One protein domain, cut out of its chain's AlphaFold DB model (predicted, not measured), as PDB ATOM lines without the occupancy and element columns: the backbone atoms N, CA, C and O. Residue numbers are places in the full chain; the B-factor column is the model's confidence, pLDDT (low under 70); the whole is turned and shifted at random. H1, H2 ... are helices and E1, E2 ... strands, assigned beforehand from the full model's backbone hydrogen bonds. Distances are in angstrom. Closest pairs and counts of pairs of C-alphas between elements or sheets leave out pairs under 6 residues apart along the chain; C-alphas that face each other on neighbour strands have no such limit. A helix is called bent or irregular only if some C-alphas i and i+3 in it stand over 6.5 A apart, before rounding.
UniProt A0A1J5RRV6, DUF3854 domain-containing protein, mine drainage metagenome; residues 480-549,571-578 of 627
ATOM      1  N   ALA A 480    -122.455 123.037  45.453       78.62
ATOM      2  CA  ALA A 480    -122.948 121.683  45.674       78.62
ATOM      3  C   ALA A 480    -122.259 120.968  46.850       78.62
ATOM      4  O   ALA A 480    -122.935 120.240  47.574       78.62
ATOM      5  N   ASP A 481    -120.963 121.197  47.088       82.75
ATOM      6  CA  ASP A 481    -120.232 120.576  48.199       82.75
ATOM      7  C   ASP A 481    -120.695 121.148  49.540       82.75
ATOM      8  O   ASP A 481    -120.964 120.398  50.478       82.75
ATOM      9  N   ALA A 482    -120.879 122.470  49.616       86.38
ATOM     10  CA  ALA A 482    -121.434 123.132  50.796       86.38
ATOM     11  C   ALA A 482    -122.871 122.662  51.081       86.38
ATOM     12  O   ALA A 482    -123.232 122.396  52.230       86.38
ATOM     13  N   LEU A 483    -123.683 122.497  50.033       88.25
ATOM     14  CA  LEU A 483    -125.038 121.965  50.145       88.25
ATOM     15  C   LEU A 483    -125.045 120.504  50.621       88.25
ATOM     16  O   LEU A 483    -125.838 120.136  51.491       88.25
ATOM     17  N   LEU A 484    -124.152 119.673  50.081       91.94
ATOM     18  CA  LEU A 484    -124.015 118.279  50.483       91.94
ATOM     19  C   LEU A 484    -123.562 118.164  51.939       91.94
ATOM     20  O   LEU A 484    -124.181 117.419  52.695       91.94
ATOM     21  N   GLN A 485    -122.541 118.920  52.349       92.31
ATOM     22  CA  GLN A 485    -122.065 118.965  53.735       92.31
ATOM     23  C   GLN A 485    -123.175 119.408  54.692       92.31
ATOM     24  O   GLN A 485    -123.394 118.777  55.728       92.31
ATOM     25  N   HIS A 486    -123.930 120.446  54.314       93.12
ATOM     26  CA  HIS A 486    -125.089 120.904  55.078       93.12
ATOM     27  C   HIS A 486    -126.112 119.785  55.268       93.12
ATOM     28  O   HIS A 486    -126.576 119.560  56.385       93.12
ATOM     29  N   PHE A 487    -126.442 119.036  54.211       94.50
ATOM     30  CA  PHE A 487    -127.348 117.903  54.352       94.50
ATOM     31  C   PHE A 487    -126.718 116.753  55.140       94.50
ATOM     32  O   PHE A 487    -127.404 116.190  55.980       94.50
ATOM     33  N   GLN A 488    -125.435 116.432  54.977       95.06
ATOM     34  CA  GLN A 488    -124.760 115.360  55.726       95.06
ATOM     35  C   GLN A 488    -124.770 115.573  57.247       95.06
ATOM     36  O   GLN A 488    -124.718 114.595  57.992       95.06
ATOM     37  N   ALA A 489    -124.907 116.815  57.716       94.69
ATOM     38  CA  ALA A 489    -125.011 117.134  59.139       94.69
ATOM     39  C   ALA A 489    -126.304 116.620  59.813       94.69
ATOM     40  O   ALA A 489    -126.424 116.673  61.039       94.69
ATOM     41  N   TRP A 490    -127.281 116.119  59.048       93.81
ATOM     42  CA  TRP A 490    -128.567 115.657  59.570       93.81
ATOM     43  C   TRP A 490    -128.620 114.138  59.834       93.81
ATOM     44  O   TRP A 490    -128.037 113.327  59.119       93.81
ATOM     45  N   GLY A 491    -129.404 113.728  60.842       92.12
ATOM     46  CA  GLY A 491    -129.540 112.330  61.294       92.12
ATOM     47  C   GLY A 491    -130.459 111.427  60.451       92.12
ATOM     48  O   GLY A 491    -131.479 110.929  60.954       92.12
ATOM     49  N   TYR A 492    -130.116 111.182  59.184       92.38
ATOM     50  CA  TYR A 492    -130.851 110.243  58.321       92.38
ATOM     51  C   TYR A 492    -130.639 108.774  58.709       92.38
ATOM     52  O   TYR A 492    -129.613 108.397  59.260       92.38
ATOM     53  N   ALA A 493    -131.597 107.916  58.351       90.94
ATOM     54  CA  ALA A 493    -131.489 106.467  58.537       90.94
ATOM     55  C   ALA A 493    -130.501 105.788  57.573       90.94
ATOM     56  O   ALA A 493    -130.090 104.659  57.822       90.94
ATOM     57  N   THR A 494    -130.169 106.439  56.456       91.69
ATOM     58  CA  THR A 494    -129.307 105.897  55.399       91.69
ATOM     59  C   THR A 494    -128.243 106.917  55.024       91.69
ATOM     60  O   THR A 494    -128.549 108.098  54.857       91.69
ATOM     61  N   THR A 495    -127.014 106.460  54.804       92.69
ATOM     62  CA  THR A 495    -125.872 107.311  54.429       92.69
ATOM     63  C   THR A 495    -126.008 107.945  53.042       92.69
ATOM     64  O   THR A 495    -125.367 108.952  52.766       92.69
ATOM     65  N   THR A 496    -126.879 107.412  52.179       93.25
ATOM     66  CA  THR A 496    -127.155 107.937  50.829       93.25
ATOM     67  C   THR A 496    -128.182 109.070  50.800       93.25
ATOM     68  O   THR A 496    -128.261 109.800  49.815       93.25
ATOM     69  N   ALA A 497    -128.968 109.245  51.868       92.81
ATOM     70  CA  ALA A 497    -130.041 110.240  51.920       92.81
ATOM     71  C   ALA A 497    -129.562 111.694  51.719       92.81
ATOM     72  O   ALA A 497    -130.214 112.402  50.948       92.81
ATOM     73  N   PRO A 498    -128.441 112.146  52.325       93.75
ATOM     74  CA  PRO A 498    -127.900 113.480  52.069       93.75
ATOM     75  C   PRO A 498    -127.567 113.711  50.596       93.75
ATOM     76  O   PRO A 498    -127.949 114.739  50.046       93.75
ATOM     77  N   CYS A 499    -126.900 112.744  49.951       91.75
ATOM     78  CA  CYS A 499    -126.519 112.846  48.544       91.75
ATOM     79  C   CYS A 499    -127.753 112.972  47.659       91.75
ATOM     80  O   CYS A 499    -127.830 113.874  46.834       91.75
ATOM     81  N   LEU A 500    -128.755 112.121  47.880       91.12
ATOM     82  CA  LEU A 500    -129.983 112.162  47.098       91.12
ATOM     83  C   LEU A 500    -130.754 113.479  47.274       91.12
ATOM     84  O   LEU A 500    -131.297 114.001  46.302       91.12
ATOM     85  N   LEU A 501    -130.790 114.028  48.491       91.62
ATOM     86  CA  LEU A 501    -131.423 115.318  48.755       91.62
ATOM     87  C   LEU A 501    -130.640 116.482  48.128       91.62
ATOM     88  O   LEU A 501    -131.253 117.377  47.546       91.62
ATOM     89  N   ALA A 502    -129.306 116.449  48.197       90.38
ATOM     90  CA  ALA A 502    -128.431 117.414  47.533       90.38
ATOM     91  C   ALA A 502    -128.645 117.393  46.017       90.38
ATOM     92  O   ALA A 502    -128.910 118.436  45.425       90.38
ATOM     93  N   THR A 503    -128.632 116.204  45.405       87.25
ATOM     94  CA  THR A 503    -128.901 116.026  43.975       87.25
ATOM     95  C   THR A 503    -130.287 116.533  43.613       87.25
ATOM     96  O   THR A 503    -130.406 117.310  42.673       87.25
ATOM     97  N   TRP A 504    -131.326 116.153  44.364       88.88
ATOM     98  CA  TRP A 504    -132.691 116.622  44.114       88.88
ATOM     99  C   TRP A 504    -132.793 118.150  44.157       88.88
ATOM    100  O   TRP A 504    -133.424 118.747  43.289       88.88
ATOM    101  N   THR A 505    -132.132 118.779  45.130       86.75
ATOM    102  CA  THR A 505    -132.094 120.241  45.275       86.75
ATOM    103  C   THR A 505    -131.339 120.887  44.111       86.75
ATOM    104  O   THR A 505    -131.812 121.866  43.544       86.75
ATOM    105  N   ALA A 506    -130.209 120.310  43.692       81.12
ATOM    106  CA  ALA A 506    -129.403 120.823  42.585       81.12
ATOM    107  C   ALA A 506    -130.128 120.741  41.230       81.12
ATOM    108  O   ALA A 506    -130.033 121.659  40.421       81.12
ATOM    109  N   VAL A 507    -130.897 119.673  40.986       81.94
ATOM    110  CA  VAL A 507    -131.658 119.501  39.732       81.94
ATOM    111  C   VAL A 507    -133.060 120.107  39.791       81.94
ATOM    112  O   VAL A 507    -133.813 119.988  38.824       81.94
ATOM    113  N   ALA A 508    -133.434 120.764  40.894       83.06
ATOM    114  CA  ALA A 508    -134.776 121.300  41.110       83.06
ATOM    115  C   ALA A 508    -135.221 122.263  39.991       83.06
ATOM    116  O   ALA A 508    -136.377 122.231  39.565       83.06
ATOM    117  N   ALA A 509    -134.287 123.060  39.462       81.06
ATOM    118  CA  ALA A 509    -134.531 123.971  38.344       81.06
ATOM    119  C   ALA A 509    -134.820 123.245  37.017       81.06
ATOM    120  O   ALA A 509    -135.462 123.817  36.143       81.06
ATOM    121  N   LEU A 510    -134.395 121.986  36.865       85.44
ATOM    122  CA  LEU A 510    -134.610 121.179  35.660       85.44
ATOM    123  C   LEU A 510    -135.931 120.400  35.691       85.44
ATOM    124  O   LEU A 510    -136.430 119.970  34.651       85.44
ATOM    125  N   LEU A 511    -136.513 120.216  36.881       85.00
ATOM    126  CA  LEU A 511    -137.705 119.386  37.076       85.00
ATOM    127  C   LEU A 511    -138.909 119.778  36.213       85.00
ATOM    128  O   LEU A 511    -139.634 118.863  35.811       85.00
ATOM    129  N   PRO A 512    -139.177 121.065  35.906       86.56
ATOM    130  CA  PRO A 512    -140.320 121.408  35.071       86.56
ATOM    131  C   PRO A 512    -140.205 120.912  33.620       86.56
ATOM    132  O   PRO A 512    -141.245 120.686  32.998       86.56
ATOM    133  N   ALA A 513    -138.989 120.688  33.104       88.06
ATOM    134  CA  ALA A 513    -138.734 120.127  31.772       88.06
ATOM    135  C   ALA A 513    -138.781 118.588  31.727       88.06
ATOM    136  O   ALA A 513    -138.886 118.002  30.640       88.06
ATOM    137  N   LEU A 514    -138.694 117.922  32.885       85.75
ATOM    138  CA  LEU A 514    -138.679 116.465  32.957       85.75
ATOM    139  C   LEU A 514    -140.089 115.874  32.776       85.75
ATOM    140  O   LEU A 514    -141.060 116.378  33.349       85.75
ATOM    141  N   PRO A 515    -140.221 114.744  32.051       82.00
ATOM    142  CA  PRO A 515    -141.497 114.037  31.921       82.00
ATOM    143  C   PRO A 515    -141.948 113.395  33.244       82.00
ATOM    144  O   PRO A 515    -143.140 113.160  33.461       82.00
ATOM    145  N   ILE A 516    -140.988 113.115  34.133       82.12
ATOM    146  CA  ILE A 516    -141.194 112.539  35.462       82.12
ATOM    147  C   ILE A 516    -140.708 113.549  36.491       82.12
ATOM    148  O   ILE A 516    -139.548 113.959  36.457       82.12
ATOM    149  N   ARG A 517    -141.579 113.917  37.432       79.75
ATOM    150  CA  ARG A 517    -141.219 114.837  38.515       79.75
ATOM    151  C   ARG A 517    -140.783 114.036  39.745       79.75
ATOM    152  O   ARG A 517    -141.596 113.283  40.293       79.75
ATOM    153  N   PRO A 518    -139.515 114.141  40.174       80.12
ATOM    154  CA  PRO A 518    -139.056 113.526  41.403       80.12
ATOM    155  C   PRO A 518    -139.573 114.329  42.598       80.12
ATOM    156  O   PRO A 518    -139.398 115.545  42.690       80.12
ATOM    157  N   HIS A 519    -140.192 113.626  43.536       83.06
ATOM    158  CA  HIS A 519    -140.663 114.170  44.801       83.06
ATOM    159  C   HIS A 519    -139.855 113.577  45.950       83.06
ATOM    160  O   HIS A 519    -139.621 112.365  45.990       83.06
ATOM    161  N   VAL A 520    -139.483 114.416  46.915       84.56
ATOM    162  CA  VAL A 520    -138.830 113.971  48.146       84.56
ATOM    163  C   VAL A 520    -139.840 113.930  49.282       84.56
ATOM    164  O   VAL A 520    -140.510 114.911  49.590       84.56
ATOM    165  N   TRP A 521    -139.914 112.774  49.930       85.50
ATOM    166  CA  TRP A 521    -140.723 112.527  51.110       85.50
ATOM    167  C   TRP A 521    -139.824 112.468  52.331       85.50
ATOM    168  O   TRP A 521    -139.026 111.540  52.465       85.50
ATOM    169  N   VAL A 522    -139.994 113.415  53.249       85.62
ATOM    170  CA  VAL A 522    -139.283 113.427  54.531       85.62
ATOM    171  C   VAL A 522    -140.218 112.909  55.622       85.62
ATOM    172  O   VAL A 522    -141.228 113.535  55.936       85.62
ATOM    173  N   TYR A 523    -139.893 111.765  56.226       87.38
ATOM    174  CA  TYR A 523    -140.686 111.166  57.307       87.38
ATOM    175  C   TYR A 523    -139.818 110.773  58.501       87.38
ATOM    176  O   TYR A 523    -138.613 110.561  58.405       87.38
ATOM    177  N   GLY A 524    -140.439 110.696  59.674       88.12
ATOM    178  CA  GLY A 524    -139.739 110.557  60.949       88.12
ATOM    179  C   GLY A 524    -140.666 110.853  62.122       88.12
ATOM    180  O   GLY A 524    -141.717 111.478  61.952       88.12
ATOM    181  N   ARG A 525    -140.285 110.410  63.322       87.00
ATOM    182  CA  ARG A 525    -141.073 110.617  64.552       87.00
ATOM    183  C   ARG A 525    -141.231 112.110  64.882       87.00
ATOM    184  O   ARG A 525    -140.505 112.959  64.359       87.00
ATOM    185  N   ALA A 526    -142.197 112.452  65.733       87.62
ATOM    186  CA  ALA A 526    -142.291 113.804  66.284       87.62
ATOM    187  C   ALA A 526    -140.957 114.201  66.951       87.62
ATOM    188  O   ALA A 526    -140.288 113.360  67.553       87.62
ATOM    189  N   GLY A 527    -140.538 115.457  66.772       89.69
ATOM    190  CA  GLY A 527    -139.262 115.963  67.290       89.69
ATOM    191  C   GLY A 527    -138.006 115.533  66.517       89.69
ATOM    192  O   GLY A 527    -136.907 115.865  66.937       89.69
ATOM    193  N   SER A 528    -138.120 114.829  65.384       90.38
ATOM    194  CA  SER A 528    -136.946 114.403  64.599       90.38
ATOM    195  C   SER A 528    -136.342 115.487  63.689       90.38
ATOM    196  O   SER A 528    -135.532 115.154  62.837       90.38
ATOM    197  N   GLY A 529    -136.779 116.749  63.781       91.19
ATOM    198  CA  GLY A 529    -136.239 117.852  62.968       91.19
ATOM    199  C   GLY A 529    -136.797 118.006  61.542       91.19
ATOM    200  O   GLY A 529    -136.292 118.833  60.794       91.19
ATOM    201  N   LYS A 530    -137.854 117.272  61.146       89.44
ATOM    202  CA  LYS A 530    -138.422 117.325  59.774       89.44
ATOM    203  C   LYS A 530    -138.787 118.735  59.311       89.44
ATOM    204  O   LYS A 530    -138.424 119.126  58.212       89.44
ATOM    205  N   THR A 531    -139.499 119.486  60.153       89.19
ATOM    206  CA  THR A 531    -139.943 120.852  59.843       89.19
ATOM    207  C   THR A 531    -138.750 121.790  59.680       89.19
ATOM    208  O   THR A 531    -138.741 122.608  58.770       89.19
ATOM    209  N   SER A 532    -137.710 121.624  60.502       93.19
ATOM    210  CA  SER A 532    -136.466 122.390  60.392       93.19
ATOM    211  C   SER A 532    -135.713 122.068  59.100       93.19
ATOM    212  O   SER A 532    -135.235 122.985  58.439       93.19
ATOM    213  N   LEU A 533    -135.647 120.792  58.701       91.38
ATOM    214  CA  LEU A 533    -135.042 120.404  57.425       91.38
ATOM    215  C   LEU A 533    -135.843 120.963  56.245       91.38
ATOM    216  O   LEU A 533    -135.257 121.540  55.337       91.38
ATOM    217  N   ALA A 534    -137.173 120.844  56.270       88.44
ATOM    218  CA  ALA A 534    -138.039 121.397  55.232       88.44
ATOM    219  C   ALA A 534    -137.880 122.921  55.108       88.44
ATOM    220  O   ALA A 534    -137.742 123.429  54.000       88.44
ATOM    221  N   ALA A 535    -137.818 123.643  56.232       87.94
ATOM    222  CA  ALA A 535    -137.543 125.078  56.247       87.94
ATOM    223  C   ALA A 535    -136.148 125.405  55.693       87.94
ATOM    224  O   ALA A 535    -135.987 126.379  54.964       87.94
ATOM    225  N   SER A 536    -135.145 124.574  55.988       89.94
ATOM    226  CA  SER A 536    -133.798 124.738  55.445       89.94
ATOM    227  C   SER A 536    -133.743 124.504  53.933       89.94
ATOM    228  O   SER A 536    -133.130 125.303  53.231       89.94
ATOM    229  N   ILE A 537    -134.425 123.475  53.418       87.88
ATOM    230  CA  ILE A 537    -134.582 123.252  51.973       87.88
ATOM    231  C   ILE A 537    -135.298 124.452  51.343       87.88
ATOM    232  O   ILE A 537    -134.851 124.966  50.322       87.88
ATOM    233  N   ALA A 538    -136.367 124.947  51.972       83.44
ATOM    234  CA  ALA A 538    -137.106 126.111  51.490       83.44
ATOM    235  C   ALA A 538    -136.264 127.385  51.442       83.44
ATOM    236  O   ALA A 538    -136.419 128.178  50.513       83.44
ATOM    237  N   ALA A 539    -135.360 127.562  52.407       84.44
ATOM    238  CA  ALA A 539    -134.411 128.665  52.423       84.44
ATOM    239  C   ALA A 539    -133.393 128.553  51.277       84.44
ATOM    240  O   ALA A 539    -133.192 129.538  50.571       84.44
ATOM    241  N   VAL A 540    -132.816 127.366  51.045       83.62
ATOM    242  CA  VAL A 540    -131.891 127.113  49.918       83.62
ATOM    243  C   VAL A 540    -132.582 127.350  48.576       83.62
ATOM    244  O   VAL A 540    -132.020 127.972  47.685       83.62
ATOM    245  N   MET A 541    -133.829 126.904  48.454       80.44
ATOM    246  CA  MET A 541    -134.645 127.077  47.253       80.44
ATOM    247  C   MET A 541    -135.284 128.469  47.152       80.44
ATOM    248  O   MET A 541    -136.076 128.695  46.240       80.44
ATOM    249  N   ALA A 542    -135.019 129.364  48.111       77.19
ATOM    250  CA  ALA A 542    -135.605 130.695  48.261       77.19
ATOM    251  C   ALA A 542    -137.112 130.777  47.928       77.19
ATOM    252  O   ALA A 542    -137.570 131.668  47.216       77.19
ATOM    253  N   GLY A 543    -137.892 129.836  48.473       67.94
ATOM    254  CA  GLY A 543    -139.346 129.759  48.278       67.94
ATOM    255  C   GLY A 543    -139.803 128.973  47.042       67.94
ATOM    256  O   GLY A 543    -140.999 128.755  46.877       67.94
ATOM    257  N   GLY A 544    -138.880 128.470  46.218       68.12
ATOM    258  CA  GLY A 544    -139.156 127.613  45.057       68.12
ATOM    259  C   GLY A 544    -139.632 126.193  45.396       68.12
ATOM    260  O   GLY A 544    -139.894 125.403  44.492       68.12
ATOM    261  N   CYS A 545    -139.763 125.847  46.682       73.88
ATOM    262  CA  CYS A 545    -140.379 124.596  47.111       73.88
ATOM    263  C   CYS A 545    -141.741 124.844  47.771       73.88
ATOM    264  O   CYS A 545    -141.886 125.682  48.662       73.88
ATOM    265  N   ILE A 546    -142.734 124.049  47.383       71.62
ATOM    266  CA  ILE A 546    -144.033 124.017  48.054       71.62
ATOM    267  C   ILE A 546    -143.973 122.906  49.101       71.62
ATOM    268  O   ILE A 546    -143.948 121.724  48.756       71.62
ATOM    269  N   SER A 547    -143.944 123.280  50.381       75.88
ATOM    270  CA  SER A 547    -144.094 122.312  51.468       75.88
ATOM    271  C   SER A 547    -145.572 121.968  51.636       75.88
ATOM    272  O   SER A 547    -146.402 122.859  51.814       75.88
ATOM    273  N   ILE A 548    -145.908 120.680  51.579       75.00
ATOM    274  CA  ILE A 548    -147.263 120.198  51.844       75.00
ATOM    275  C   ILE A 548    -147.214 119.315  53.083       75.00
ATOM    276  O   ILE A 548    -146.736 118.182  53.026       75.00
ATOM    277  N   ASP A 549    -147.753 119.815  54.193       73.81
ATOM    278  CA  ASP A 549    -147.922 118.996  55.386       73.81
ATOM    279  C   ASP A 549    -149.095 118.029  55.195       73.81
ATOM    280  O   ASP A 549    -150.263 118.409  55.040       73.81
ATOM    281  N   SER A 571    -145.280 110.435  38.582       55.97
ATOM    282  CA  SER A 571    -144.571 110.821  39.805       55.97
ATOM    283  C   SER A 571    -143.562 109.747  40.205       55.97
ATOM    284  O   SER A 571    -143.939 108.583  40.344       55.97
ATOM    285  N   PHE A 572    -142.320 110.137  40.483       60.66
ATOM    286  CA  PHE A 572    -141.342 109.281  41.158       60.66
ATOM    287  C   PHE A 572    -141.138 109.792  42.584       60.66
ATOM    288  O   PHE A 572    -140.928 110.985  42.789       60.66
ATOM    289  N   SER A 573    -141.248 108.918  43.586       66.62
ATOM    290  CA  SER A 573    -141.195 109.318  44.997       66.62
ATOM    291  C   SER A 573    -140.000 108.703  45.705       66.62
ATOM    292  O   SER A 573    -139.906 107.486  45.844       66.62
ATOM    293  N   MET A 574    -139.134 109.561  46.230       69.81
ATOM    294  CA  MET A 574    -138.015 109.182  47.074       69.81
ATOM    295  C   MET A 574    -138.383 109.339  48.545       69.81
ATOM    296  O   MET A 574    -138.958 110.348  48.943       69.81
ATOM    297  N   ARG A 575    -138.054 108.341  49.365       74.44
ATOM    298  CA  ARG A 575    -138.467 108.253  50.770       74.44
ATOM    299  C   ARG A 575    -137.259 108.357  51.710       74.44
ATOM    300  O   ARG A 575    -136.547 107.378  51.891       74.44
ATOM    301  N   LEU A 576    -137.112 109.491  52.399       74.75
ATOM    302  CA  LEU A 576    -136.059 109.756  53.387       74.75
ATOM    303  C   LEU A 576    -136.573 109.600  54.832       74.75
ATOM    304  O   LEU A 576    -137.437 110.356  55.283       74.75
ATOM    305  N   LYS A 577    -136.025 108.627  55.573       74.50
ATOM    306  CA  LYS A 577    -136.359 108.375  56.987       74.50
ATOM    307  C   LYS A 577    -135.392 109.107  57.914       74.50
ATOM    308  O   LYS A 577    -134.184 108.923  57.799       74.50
ATOM    309  N   PHE A 578    -135.918 109.844  58.888       75.06
ATOM    310  CA  PHE A 578    -135.136 110.400  59.991       75.06
ATOM    311  C   PHE A 578    -135.064 109.457  61.182       75.06
ATOM    312  O   PHE A 578    -136.078 108.908  61.634       75.06
TER     313      PHE A 578
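AT A GLANCE: This is residues 480 to 549 and 571 to 578 of the 627 residues of the protein "DUF3854 domain-containing protein" of mine drainage metagenome (UniProt A0A1J5RRV6). Look for a ribbon of two parallel strands, E1 and E2, with H2 packed over it and the short H1 folded back on H2 on the side away from the strands. H3 sits near the beginning of E1, and H4 near its end, beside H2. The 78 printed residues have four named helices and two named strands in the order H1 H2 H3 E1 H4 E2, mixed in class, with sheet order E1, E2. The whole is compact, with a radius of gyration of the C-alphas of 12.1 A and spans of 35 by 28 by 23 A.

HOW THE PARTS SIT: Start at H1, residues 480 to 488, which touches H2, residues 497 to 506, as a helical hairpin; the closest C-alphas, of Phe 487 and Pro 498, are 5.0 A apart. They run opposite ways at a steep tilt of 36 degrees, only just past shallow. H3, residues 508 to 513, meets H2 only through their link. The closest C-alphas of H2 and E1, residues 516 to 523, are Leu 501 and Val 520, 7.6 A apart. H4, residues 530 to 540, is close to H2 but not clearly touching: the C-alphas of Thr 505 and Ile 537 are 7.8 A apart. E2, residues 571 to 577, is parallel to E1 at 22 degrees, with N 521 and O 574 2.8 A apart, within hydrogen-bond range. Every O i to N i+4 pair is within hydrogen-bond range in H1, H2 and H4; in the irregular H3, where C-alphas 509 and 512 are 7.1 A apart, 0 of 2 are, but 2 of 3 O i to N i+3 pairs are.

IN THESE COORDINATES: Find C-alpha 480 at (-122.948, 121.683, 45.674), where H1 begins and runs 12.0 A. H2 spans 14.1 A, H3 10.2 A and H4 15.3 A. E1 runs 21.9 A from (-141.194, 112.539, 35.462), and E2 runs 19.2 A to C-alpha 577 at (-136.359, 108.375, 56.987).

THE WHOLE: The C-alphas of Ala 513 and Gly 527 are the farthest apart, 35.8 A. Residues 550 to 570 are not printed; the gap is 17.9 A between C-alphas 549 and 571. Of the links printed whole, none is long. Confidence is under 70 at residues 543 to 544 and 571 to 574.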